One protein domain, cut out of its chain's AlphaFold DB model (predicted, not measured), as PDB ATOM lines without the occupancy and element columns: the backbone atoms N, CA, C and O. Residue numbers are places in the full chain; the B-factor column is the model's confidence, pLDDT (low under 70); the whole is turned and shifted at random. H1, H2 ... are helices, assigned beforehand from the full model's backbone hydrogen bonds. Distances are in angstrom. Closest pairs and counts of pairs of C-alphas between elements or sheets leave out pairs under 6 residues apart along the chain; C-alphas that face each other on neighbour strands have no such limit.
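AT A GLANCE: This is residues 38 to 113 of the 116 residues of an uncharacterized protein of Aspergillus tamarii (UniProt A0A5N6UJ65). Two long helices, H1 and H4, cross as a slanted X. H2 folds back from the end of H1 as a hairpin, and small H3 is near H1's beginning. The printed part has 76 residues with four named helices, H1 to H4, and no named strand: all helix. It is compact, radius of gyration of the C-alphas 12.5 A, spanning 39 by 21 by 19 A.

IN THESE COORDINATES: H1, residues 42 to 58, begins at C-alpha 42 (17.240, -17.689, 13.496) and is 24.5 A long. H2 is residues 63 to 71, H3 83 to 86. H4, residues 92 to 111, 28.8 A, ends at (-8.128, -13.246, 12.991).

HOW THE PARTS SIT: H1 touches H4 at a steep tilt of 45 degrees, closest C-alphas Ala 48 and Tyr 100, 5.0 A. Its residues 53 to 58 alone touch H2, closest C-alphas Gln 57 and Lys 66, 5.0 A. H1 and H3 only just touch, with 3 pairs of C-alphas within 8 A. O i to N i+4 pairs are within hydrogen-bond range throughout H1 and H2, 15 of 16 in H4; H3 is too short.

THE WHOLE: The printed part has no cut. The link H2 to H3 is long. Residues 111 to 113 have pLDDT under 70.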
ATOM      1  N   LYS A  38      18.182 -26.573  12.868       93.81
ATOM      2  CA  LYS A  38      17.840 -25.163  13.054       93.81
ATOM      3  C   LYS A  38      18.697 -24.316  12.128       93.81
ATOM      4  O   LYS A  38      19.907 -24.523  12.050       93.81
ATOM      5  N   SER A  39      18.090 -23.362  11.433       96.12
ATOM      6  CA  SER A  39      18.839 -22.380  10.651       96.12
ATOM      7  C   SER A  39      19.823 -21.609  11.538       96.12
ATOM      8  O   SER A  39      19.483 -21.196  12.648       96.12
ATOM      9  N   LYS A  40      21.023 -21.346  11.014       96.44
ATOM     10  CA  LYS A  40      22.018 -20.433  11.603       96.44
ATOM     11  C   LYS A  40      21.529 -18.979  11.615       96.44
ATOM     12  O   LYS A  40      22.127 -18.143  12.279       96.44
ATOM     13  N   TYR A  41      20.456 -18.683  10.882       96.56
ATOM     14  CA  TYR A  41      19.887 -17.349  10.713       96.56
ATOM     15  C   TYR A  41      18.587 -17.162  11.504       96.56
ATOM     16  O   TYR A  41      17.703 -16.422  11.070       96.56
ATOM     17  N   SER A  42      18.439 -17.830  12.654       95.19
ATOM     18  CA  SER A  42      17.240 -17.689  13.496       95.19
ATOM     19  C   SER A  42      16.967 -16.241  13.893       95.19
ATOM     20  O   SER A  42      15.817 -15.826  13.908       95.19
ATOM     21  N   ASP A  43      18.008 -15.442  14.108       96.44
ATOM     22  CA  ASP A  43      17.846 -14.036  14.481       96.44
ATOM     23  C   ASP A  43      17.214 -13.216  13.348       96.44
ATOM     24  O   ASP A  43      16.454 -12.282  13.601       96.44
ATOM     25  N   ILE A  44      17.480 -13.581  12.088       97.50
ATOM     26  CA  ILE A  44      16.846 -12.953  10.922       97.50
ATOM     27  C   ILE A  44      15.356 -13.303  10.886       97.50
ATOM     28  O   ILE A  44      14.536 -12.427  10.611       97.50
ATOM     29  N   ALA A  45      15.002 -14.552  11.200       96.88
ATOM     30  CA  ALA A  45      13.608 -14.968  11.330       96.88
ATOM     31  C   ALA A  45      12.898 -14.177  12.445       96.88
ATOM     32  O   ALA A  45      11.863 -13.557  12.200       96.88
ATOM     33  N   ASP A  46      13.492 -14.098  13.637       96.44
ATOM     34  CA  ASP A  46      12.954 -13.337  14.771       96.44
ATOM     35  C   ASP A  46      12.730 -11.858  14.416       96.44
ATOM     36  O   ASP A  46      11.674 -11.284  14.702       96.44
ATOM     37  N   GLN A  47      13.711 -11.226  13.763       96.94
ATOM     38  CA  GLN A  47      13.624  -9.829  13.338       96.94
ATOM     39  C   GLN A  47      12.533  -9.611  12.286       96.94
ATOM     40  O   GLN A  47      11.792  -8.627  12.366       96.94
ATOM     41  N   ALA A  48      12.419 -10.516  11.311       96.62
ATOM     42  CA  ALA A  48      11.415 -10.441  10.258       96.62
ATOM     43  C   ALA A  48       9.991 -10.591  10.808       96.62
ATOM     44  O   ALA A  48       9.123  -9.784  10.467       96.62
ATOM     45  N   ALA A  49       9.769 -11.541  11.720       95.50
ATOM     46  CA  ALA A  49       8.479 -11.749  12.374       95.50
ATOM     47  C   ALA A  49       8.056 -10.513  13.188       95.50
ATOM     48  O   ALA A  49       6.975  -9.954  12.996       95.50
ATOM     49  N   ARG A  50       8.967  -9.971  14.011       95.00
ATOM     50  CA  ARG A  50       8.729  -8.722  14.765       95.00
ATOM     51  C   ARG A  50       8.507  -7.514  13.855       95.00
ATOM     52  O   ARG A  50       7.810  -6.569  14.224       95.00
ATOM     53  N   ARG A  51       9.132  -7.481  12.675       95.44
ATOM     54  CA  ARG A  51       8.885  -6.429  11.679       95.44
ATOM     55  C   ARG A  51       7.471  -6.540  11.107       95.44
ATOM     56  O   ARG A  51       6.807  -5.513  11.021       95.44
ATOM     57  N   ALA A  52       7.019  -7.737  10.736       93.06
ATOM     58  CA  ALA A  52       5.659  -7.959  10.239       93.06
ATOM     59  C   ALA A  52       4.611  -7.511  11.266       93.06
ATOM     60  O   ALA A  52       3.732  -6.711  10.944       93.06
ATOM     61  N   GLN A  53       4.792  -7.915  12.526       91.38
ATOM     62  CA  GLN A  53       3.947  -7.505  13.646       91.38
ATOM     63  C   GLN A  53       3.866  -5.974  13.791       91.38
ATOM     64  O   GLN A  53       2.773  -5.414  13.811       91.38
ATOM     65  N   ARG A  54       5.012  -5.275  13.838       92.25
ATOM     66  CA  ARG A  54       5.050  -3.803  13.955       92.25
ATOM     67  C   ARG A  54       4.357  -3.102  12.791       92.25
ATOM     68  O   ARG A  54       3.666  -2.108  13.000       92.25
ATOM     69  N   VAL A  55       4.526  -3.614  11.570       91.94
ATOM     70  CA  VAL A  55       3.844  -3.066  10.391       91.94
ATOM     71  C   VAL A  55       2.333  -3.227  10.538       91.94
ATOM     72  O   VAL A  55       1.620  -2.238  10.396       91.94
ATOM     73  N   LEU A  56       1.840  -4.414  10.894       87.00
ATOM     74  CA  LEU A  56       0.409  -4.632  11.129       87.00
ATOM     75  C   LEU A  56      -0.143  -3.730  12.230       87.00
ATOM     76  O   LEU A  56      -1.176  -3.096  12.041       87.00
ATOM     77  N   GLN A  57       0.571  -3.634  13.350       88.12
ATOM     78  CA  GLN A  57       0.189  -2.779  14.466       88.12
ATOM     79  C   GLN A  57       0.074  -1.310  14.036       88.12
ATOM     80  O   GLN A  57      -0.892  -0.645  14.391       88.12
ATOM     81  N   SER A  58       1.008  -0.810  13.219       89.19
ATOM     82  CA  SER A  58       0.963   0.576  12.723       89.19
ATOM     83  C   SER A  58      -0.214   0.878  11.783       89.19
ATOM     84  O   SER A  58      -0.569   2.041  11.630       89.19
ATOM     85  N   HIS A  59      -0.829  -0.149  11.186       87.88
ATOM     86  CA  HIS A  59      -1.987  -0.015  10.292       87.88
ATOM     87  C   HIS A  59      -3.328  -0.309  10.985       87.88
ATOM     88  O   HIS A  59      -4.373  -0.231  10.343       87.88
ATOM     89  N   ALA A  60      -3.328  -0.662  12.273       85.75
ATOM     90  CA  ALA A  60      -4.558  -0.905  13.014       85.75
ATOM     91  C   ALA A  60      -5.280   0.411  13.349       85.75
ATOM     92  O   ALA A  60      -4.671   1.376  13.815       85.75
ATOM     93  N   SER A  61      -6.593   0.429  13.111       83.25
ATOM     94  CA  SER A  61      -7.456   1.607  13.245       83.25
ATOM     95  C   SER A  61      -7.778   1.983  14.687       83.25
ATOM     96  O   SER A  61      -7.980   3.159  14.977       83.25
ATOM     97  N   ASP A  62      -7.826   1.002  15.584       85.38
ATOM     98  CA  ASP A  62      -8.236   1.163  16.977       85.38
ATOM     99  C   ASP A  62      -7.177   0.615  17.943       85.38
ATOM    100  O   ASP A  62      -6.347  -0.229  17.588       85.38
ATOM    101  N   ASP A  63      -7.184   1.128  19.171       84.81
ATOM    102  CA  ASP A  63      -6.149   0.811  20.156       84.81
ATOM    103  C   ASP A  63      -6.254  -0.629  20.679       84.81
ATOM    104  O   ASP A  63      -5.224  -1.241  20.959       84.81
ATOM    105  N   GLN A  64      -7.454  -1.221  20.691       82.38
ATOM    106  CA  GLN A  64      -7.655  -2.630  21.046       82.38
ATOM    107  C   GLN A  64      -7.000  -3.560  20.011       82.38
ATOM    108  O   GLN A  64      -6.292  -4.503  20.366       82.38
ATOM    109  N   SER A  65      -7.157  -3.269  18.719       81.25
ATOM    110  CA  SER A  65      -6.492  -3.976  17.626       81.25
ATOM    111  C   SER A  65      -4.976  -3.810  17.676       81.25
ATOM    112  O   SER A  65      -4.248  -4.768  17.401       81.25
ATOM    113  N   LYS A  66      -4.478  -2.616  18.027       81.94
ATOM    114  CA  LYS A  66      -3.036  -2.376  18.207       81.94
ATOM    115  C   LYS A  66      -2.468  -3.172  19.374       81.94
ATOM    116  O   LYS A  66      -1.364  -3.702  19.252       81.94
ATOM    117  N   GLU A  67      -3.192  -3.252  20.484       81.50
ATOM    118  CA  GLU A  67      -2.790  -4.030  21.655       81.50
ATOM    119  C   GLU A  67      -2.776  -5.527  21.332       81.50
ATOM    120  O   GLU A  67      -1.750  -6.184  21.510       81.50
ATOM    121  N   ALA A  68      -3.855  -6.044  20.738       79.38
ATOM    122  CA  ALA A  68      -3.963  -7.447  20.343       79.38
ATOM    123  C   ALA A  68      -2.852  -7.868  19.363       79.38
ATOM    124  O   ALA A  68      -2.235  -8.920  19.527       79.38
ATOM    125  N   LEU A  69      -2.549  -7.027  18.366       80.88
ATOM    126  CA  LEU A  69      -1.449  -7.266  17.426       80.88
ATOM    127  C   LEU A  69      -0.069  -7.137  18.082       80.88
ATOM    128  O   LEU A  69       0.856  -7.832  17.674       80.88
ATOM    129  N   GLY A  70       0.090  -6.262  19.076       77.12
ATOM    130  CA  GLY A  70       1.345  -6.046  19.800       77.12
ATOM    131  C   GLY A  70       1.668  -7.127  20.836       77.12
ATOM    132  O   GLY A  70       2.838  -7.326  21.166       77.12
ATOM    133  N   ALA A  71       0.655  -7.846  21.322       77.19
ATOM    134  CA  ALA A  71       0.794  -8.799  22.419       77.19
ATOM    135  C   ALA A  71       1.559 -10.078  22.044       77.19
ATOM    136  O   ALA A  71       2.172 -10.698  22.912       77.19
ATOM    137  N   THR A  72       1.534 -10.496  20.773       79.19
ATOM    138  CA  THR A  72       2.128 -11.777  20.361       79.19
ATOM    139  C   THR A  72       2.791 -11.716  18.989       79.19
ATOM    140  O   THR A  72       2.356 -10.998  18.092       79.19
ATOM    141  N   VAL A  73       3.852 -12.509  18.832       89.38
ATOM    142  CA  VAL A  73       4.479 -12.826  17.544       89.38
ATOM    143  C   VAL A  73       4.272 -14.325  17.329       89.38
ATOM    144  O   VAL A  73       5.000 -15.110  17.940       89.38
ATOM    145  N   PRO A  74       3.251 -14.738  16.561       89.62
ATOM    146  CA  PRO A  74       2.838 -16.137  16.462       89.62
ATOM    147  C   PRO A  74       3.944 -17.145  16.146       89.62
ATOM    148  O   PRO A  74       3.897 -18.271  16.637       89.62
ATOM    149  N   SER A  75       4.945 -16.774  15.346       92.62
ATOM    150  CA  SER A  75       6.029 -17.703  15.002       92.62
ATOM    151  C   SER A  75       7.082 -17.889  16.094       92.62
ATOM    152  O   SER A  75       7.889 -18.816  15.989       92.62
ATOM    153  N   LEU A  76       7.108 -17.039  17.128       91.88
ATOM    154  CA  LEU A  76       8.070 -17.112  18.227       91.88
ATOM    155  C   LEU A  76       7.601 -18.084  19.317       91.88
ATOM    156  O   LEU A  76       6.491 -17.992  19.831       91.88
ATOM    157  N   SER A  77       8.499 -18.978  19.729       87.06
ATOM    158  CA  SER A  77       8.286 -19.926  20.828       87.06
ATOM    159  C   SER A  77       9.490 -19.932  21.785       87.06
ATOM    160  O   SER A  77      10.540 -19.385  21.434       87.06
ATOM    161  N   PRO A  78       9.409 -20.587  22.962       86.38
ATOM    162  CA  PRO A  78      10.556 -20.731  23.866       86.38
ATOM    163  C   PRO A  78      11.776 -21.411  23.229       86.38
ATOM    164  O   PRO A  78      12.903 -21.185  23.657       86.38
ATOM    165  N   VAL A  79      11.566 -22.223  22.187       84.19
ATOM    166  CA  VAL A  79      12.650 -22.873  21.437       84.19
ATOM    167  C   VAL A  79      13.106 -22.042  20.228       84.19
ATOM    168  O   VAL A  79      14.051 -22.414  19.533       84.19
ATOM    169  N   GLY A  80      12.506 -20.879  19.983       88.88
ATOM    170  CA  GLY A  80      12.827 -19.957  18.892       88.88
ATOM    171  C   GLY A  80      11.756 -19.916  17.806       88.88
ATOM    172  O   GLY A  80      10.667 -20.473  17.962       88.88
ATOM    173  N   ASN A  81      12.062 -19.232  16.704       94.25
ATOM    174  CA  ASN A  81      11.124 -19.065  15.599       94.25
ATOM    175  C   ASN A  81      10.901 -20.361  14.805       94.25
ATOM    176  O   ASN A  81      11.860 -20.978  14.334       94.25
ATOM    177  N   ILE A  82       9.635 -20.745  14.611       92.94
ATOM    178  CA  ILE A  82       9.243 -21.974  13.905       92.94
ATOM    179  C   ILE A  82       9.799 -22.053  12.473       92.94
ATOM    180  O   ILE A  82      10.213 -23.119  12.021       92.94
ATOM    181  N   PHE A  83       9.903 -20.934  11.760       95.75
ATOM    182  CA  PHE A  83      10.374 -20.921  10.376       95.75
ATOM    183  C   PHE A  83      11.872 -21.208  10.243       95.75
ATOM    184  O   PHE A  83      12.302 -21.755   9.223       95.75
ATOM    185  N   ALA A  84      12.654 -20.944  11.296       95.56
ATOM    186  CA  ALA A  84      14.053 -21.360  11.365       95.56
ATOM    187  C   ALA A  84      14.204 -22.892  11.433       95.56
ATOM    188  O   ALA A  84      15.271 -23.411  11.101       95.56
ATOM    189  N   TYR A  85      13.149 -23.608  11.836       92.50
ATOM    190  CA  TYR A  85      13.080 -25.071  11.861       92.50
ATOM    191  C   TYR A  85      12.434 -25.658  10.601       92.50
ATOM    192  O   TYR A  85      12.846 -26.723  10.150       92.50
ATOM    193  N   LEU A  86      11.452 -24.968  10.012       92.62
ATOM    194  CA  LEU A  86      10.776 -25.412   8.783       92.62
ATOM    195  C   LEU A  86      11.632 -25.210   7.529       92.62
ATOM    196  O   LEU A  86      11.564 -26.006   6.595       92.62
ATOM    197  N   THR A  87      12.455 -24.159   7.509       93.94
ATOM    198  CA  THR A  87      13.309 -23.810   6.362       93.94
ATOM    199  C   THR A  87      14.783 -23.678   6.763       93.94
ATOM    200  O   THR A  87      15.408 -22.641   6.547       93.94
ATOM    201  N   PRO A  88      15.390 -24.725   7.357       94.50
ATOM    202  CA  PRO A  88      16.693 -24.615   8.009       94.50
ATOM    203  C   PRO A  88      17.826 -24.262   7.032       94.50
ATOM    204  O   PRO A  88      18.788 -23.609   7.425       94.50
ATOM    205  N   GLU A  89      17.689 -24.638   5.757       95.12
ATOM    206  CA  GLU A  89      18.657 -24.333   4.694       95.12
ATOM    207  C   GLU A  89      18.311 -23.086   3.861       95.12
ATOM    208  O   GLU A  89      18.928 -22.846   2.823       95.12
ATOM    209  N   ALA A  90      17.327 -22.282   4.275       95.12
ATOM    210  CA  ALA A  90      17.037 -21.039   3.573       95.12
ATOM    211  C   ALA A  90      18.214 -20.056   3.680       95.12
ATOM    212  O   ALA A  90      18.796 -19.849   4.747       95.12
ATOM    213  N   LEU A  91      18.518 -19.417   2.549       95.94
ATOM    214  CA  LEU A  91      19.451 -18.296   2.484       95.94
ATOM    215  C   LEU A  91      18.944 -17.140   3.360       95.94
ATOM    216  O   LEU A  91      17.729 -16.922   3.416       95.94
ATOM    217  N   PRO A  92      19.836 -16.370   4.004       92.88
ATOM    218  CA  PRO A  92      19.442 -15.323   4.944       92.88
ATOM    219  C   PRO A  92      18.523 -14.266   4.309       92.88
ATOM    220  O   PRO A  92      17.540 -13.848   4.923       92.88
ATOM    221  N   GLU A  93      18.763 -13.890   3.050       90.19
ATOM    222  CA  GLU A  93      17.945 -12.914   2.317       90.19
ATOM    223  C   GLU A  93      16.526 -13.440   2.062       90.19
ATOM    224  O   GLU A  93      15.554 -12.684   2.095       90.19
ATOM    225  N   ARG A  94      16.394 -14.753   1.839       95.44
ATOM    226  CA  ARG A  94      15.105 -15.415   1.597       95.44
ATOM    227  C   ARG A  94      14.361 -15.695   2.896       95.44
ATOM    228  O   ARG A  94      13.144 -15.547   2.918       95.44
ATOM    229  N   MET A  95      15.082 -16.041   3.966       96.12
ATOM    230  CA  MET A  95      14.525 -16.263   5.302       96.12
ATOM    231  C   MET A  95      13.733 -15.038   5.762       96.12
ATOM    232  O   MET A  95      12.583 -15.167   6.163       96.12
ATOM    233  N   SER A  96      14.308 -13.838   5.631       95.56
ATOM    234  CA  SER A  96      13.646 -12.599   6.052       95.56
ATOM    235  C   SER A  96      12.296 -12.386   5.355       95.56
ATOM    236  O   SER A  96      11.279 -12.169   6.011       95.56
ATOM    237  N   VAL A  97      12.262 -12.505   4.023       96.31
ATOM    238  CA  VAL A  97      11.030 -12.315   3.238       96.31
ATOM    239  C   VAL A  97      10.015 -13.420   3.523       96.31
ATOM    240  O   VAL A  97       8.834 -13.131   3.709       96.31
ATOM    241  N   TYR A  98      10.471 -14.671   3.585       96.44
ATOM    242  CA  TYR A  98       9.623 -15.824   3.871       96.44
ATOM    243  C   TYR A  98       8.927 -15.688   5.226       96.44
ATOM    244  O   TYR A  98       7.706 -15.823   5.302       96.44
ATOM    245  N   VAL A  99       9.682 -15.362   6.275       96.81
ATOM    246  CA  VAL A  99       9.134 -15.199   7.623       96.81
ATOM    247  C   VAL A  99       8.213 -13.998   7.703       96.81
ATOM    248  O   VAL A  99       7.122 -14.120   8.244       96.81
ATOM    249  N   TYR A 100       8.609 -12.862   7.121       95.56
ATOM    250  CA  TYR A 100       7.772 -11.667   7.095       95.56
ATOM    251  C   TYR A 100       6.383 -11.984   6.532       95.56
ATOM    252  O   TYR A 100       5.394 -11.738   7.211       95.56
ATOM    253  N   LEU A 101       6.305 -12.589   5.341       95.44
ATOM    254  CA  LEU A 101       5.033 -12.922   4.690       95.44
ATOM    255  C   LEU A 101       4.248 -14.011   5.425       95.44
ATOM    256  O   LEU A 101       3.025 -13.924   5.526       95.44
ATOM    257  N   SER A 102       4.937 -15.023   5.949       95.06
ATOM    258  CA  SER A 102       4.278 -16.111   6.674       95.06
ATOM    259  C   SER A 102       3.672 -15.625   7.993       95.06
ATOM    260  O   SER A 102       2.597 -16.084   8.366       95.06
ATOM    261  N   GLU A 103       4.296 -14.645   8.655       93.19
ATOM    262  CA  GLU A 103       3.747 -14.017   9.859       93.19
ATOM    263  C   GLU A 103       2.418 -13.307   9.577       93.19
ATOM    264  O   GLU A 103       1.465 -13.465  10.339       93.19
ATOM    265  N   PHE A 104       2.320 -12.572   8.458       90.50
ATOM    266  CA  PHE A 104       1.037 -12.014   8.016       90.50
ATOM    267  C   PHE A 104       0.012 -13.122   7.822       90.50
ATOM    268  O   PHE A 104      -1.094 -13.000   8.333       90.50
ATOM    269  N   GLY A 105       0.387 -14.197   7.120       89.81
ATOM    270  CA  GLY A 105      -0.491 -15.341   6.885       89.81
ATOM    271  C   GLY A 105      -1.077 -15.900   8.181       89.81
ATOM    272  O   GLY A 105      -2.292 -16.023   8.288       89.81
ATOM    273  N   ILE A 106      -0.235 -16.146   9.190       89.19
ATOM    274  CA  ILE A 106      -0.678 -16.668  10.492       89.19
ATOM    275  C   ILE A 106      -1.592 -15.674  11.216       89.19
ATOM    276  O   ILE A 106      -2.620 -16.067  11.759       89.19
ATOM    277  N   ILE A 107      -1.245 -14.384  11.234       84.94
ATOM    278  CA  ILE A 107      -2.056 -13.370  11.922       84.94
ATOM    279  C   ILE A 107      -3.420 -13.200  11.239       84.94
ATOM    280  O   ILE A 107      -4.435 -13.076  11.924       84.94
ATOM    281  N   TYR A 108      -3.461 -13.195   9.905       82.38
ATOM    282  CA  TYR A 108      -4.711 -13.118   9.149       82.38
ATOM    283  C   TYR A 108      -5.583 -14.360   9.356       82.38
ATOM    284  O   TYR A 108      -6.784 -14.211   9.574       82.38
ATOM    285  N   ASP A 109      -4.988 -15.556   9.351       82.75
ATOM    286  CA  ASP A 109      -5.695 -16.813   9.617       82.75
ATOM    287  C   ASP A 109      -6.269 -16.842  11.044       82.75
ATOM    288  O   ASP A 109      -7.462 -17.065  11.243       82.75
ATOM    289  N   GLY A 110      -5.464 -16.466  12.044       71.31
ATOM    290  CA  GLY A 110      -5.898 -16.376  13.440       71.31
ATOM    291  C   GLY A 110      -7.009 -15.345  13.680       71.31
ATOM    292  O   GLY A 110      -7.894 -15.573  14.502       71.31
ATOM    293  N   LYS A 111      -7.032 -14.232  12.931       59.53
ATOM    294  CA  LYS A 111      -8.128 -13.246  12.991       59.53
ATOM    295  C   LYS A 111      -9.429 -13.740  12.360       59.53
ATOM    296  O   LYS A 111     -10.487 -13.227  12.719       59.53
ATOM    297  N   CYS A 112      -9.382 -14.746  11.490       41.22
ATOM    298  CA  CYS A 112     -10.586 -15.376  10.955       41.22
ATOM    299  C   CYS A 112     -11.382 -16.129  12.047       41.22
ATOM    300  O   CYS A 112     -12.569 -16.376  11.864       41.22
ATOM    301  N   ILE A 113     -10.761 -16.414  13.202       36.88
ATOM    302  CA  ILE A 113     -11.385 -17.066  14.369       36.88
ATOM    303  C   ILE A 113     -11.952 -16.041  15.380       36.88
ATOM    304  O   ILE A 113     -12.789 -16.394  16.203       36.88
TER     305      ILE A 113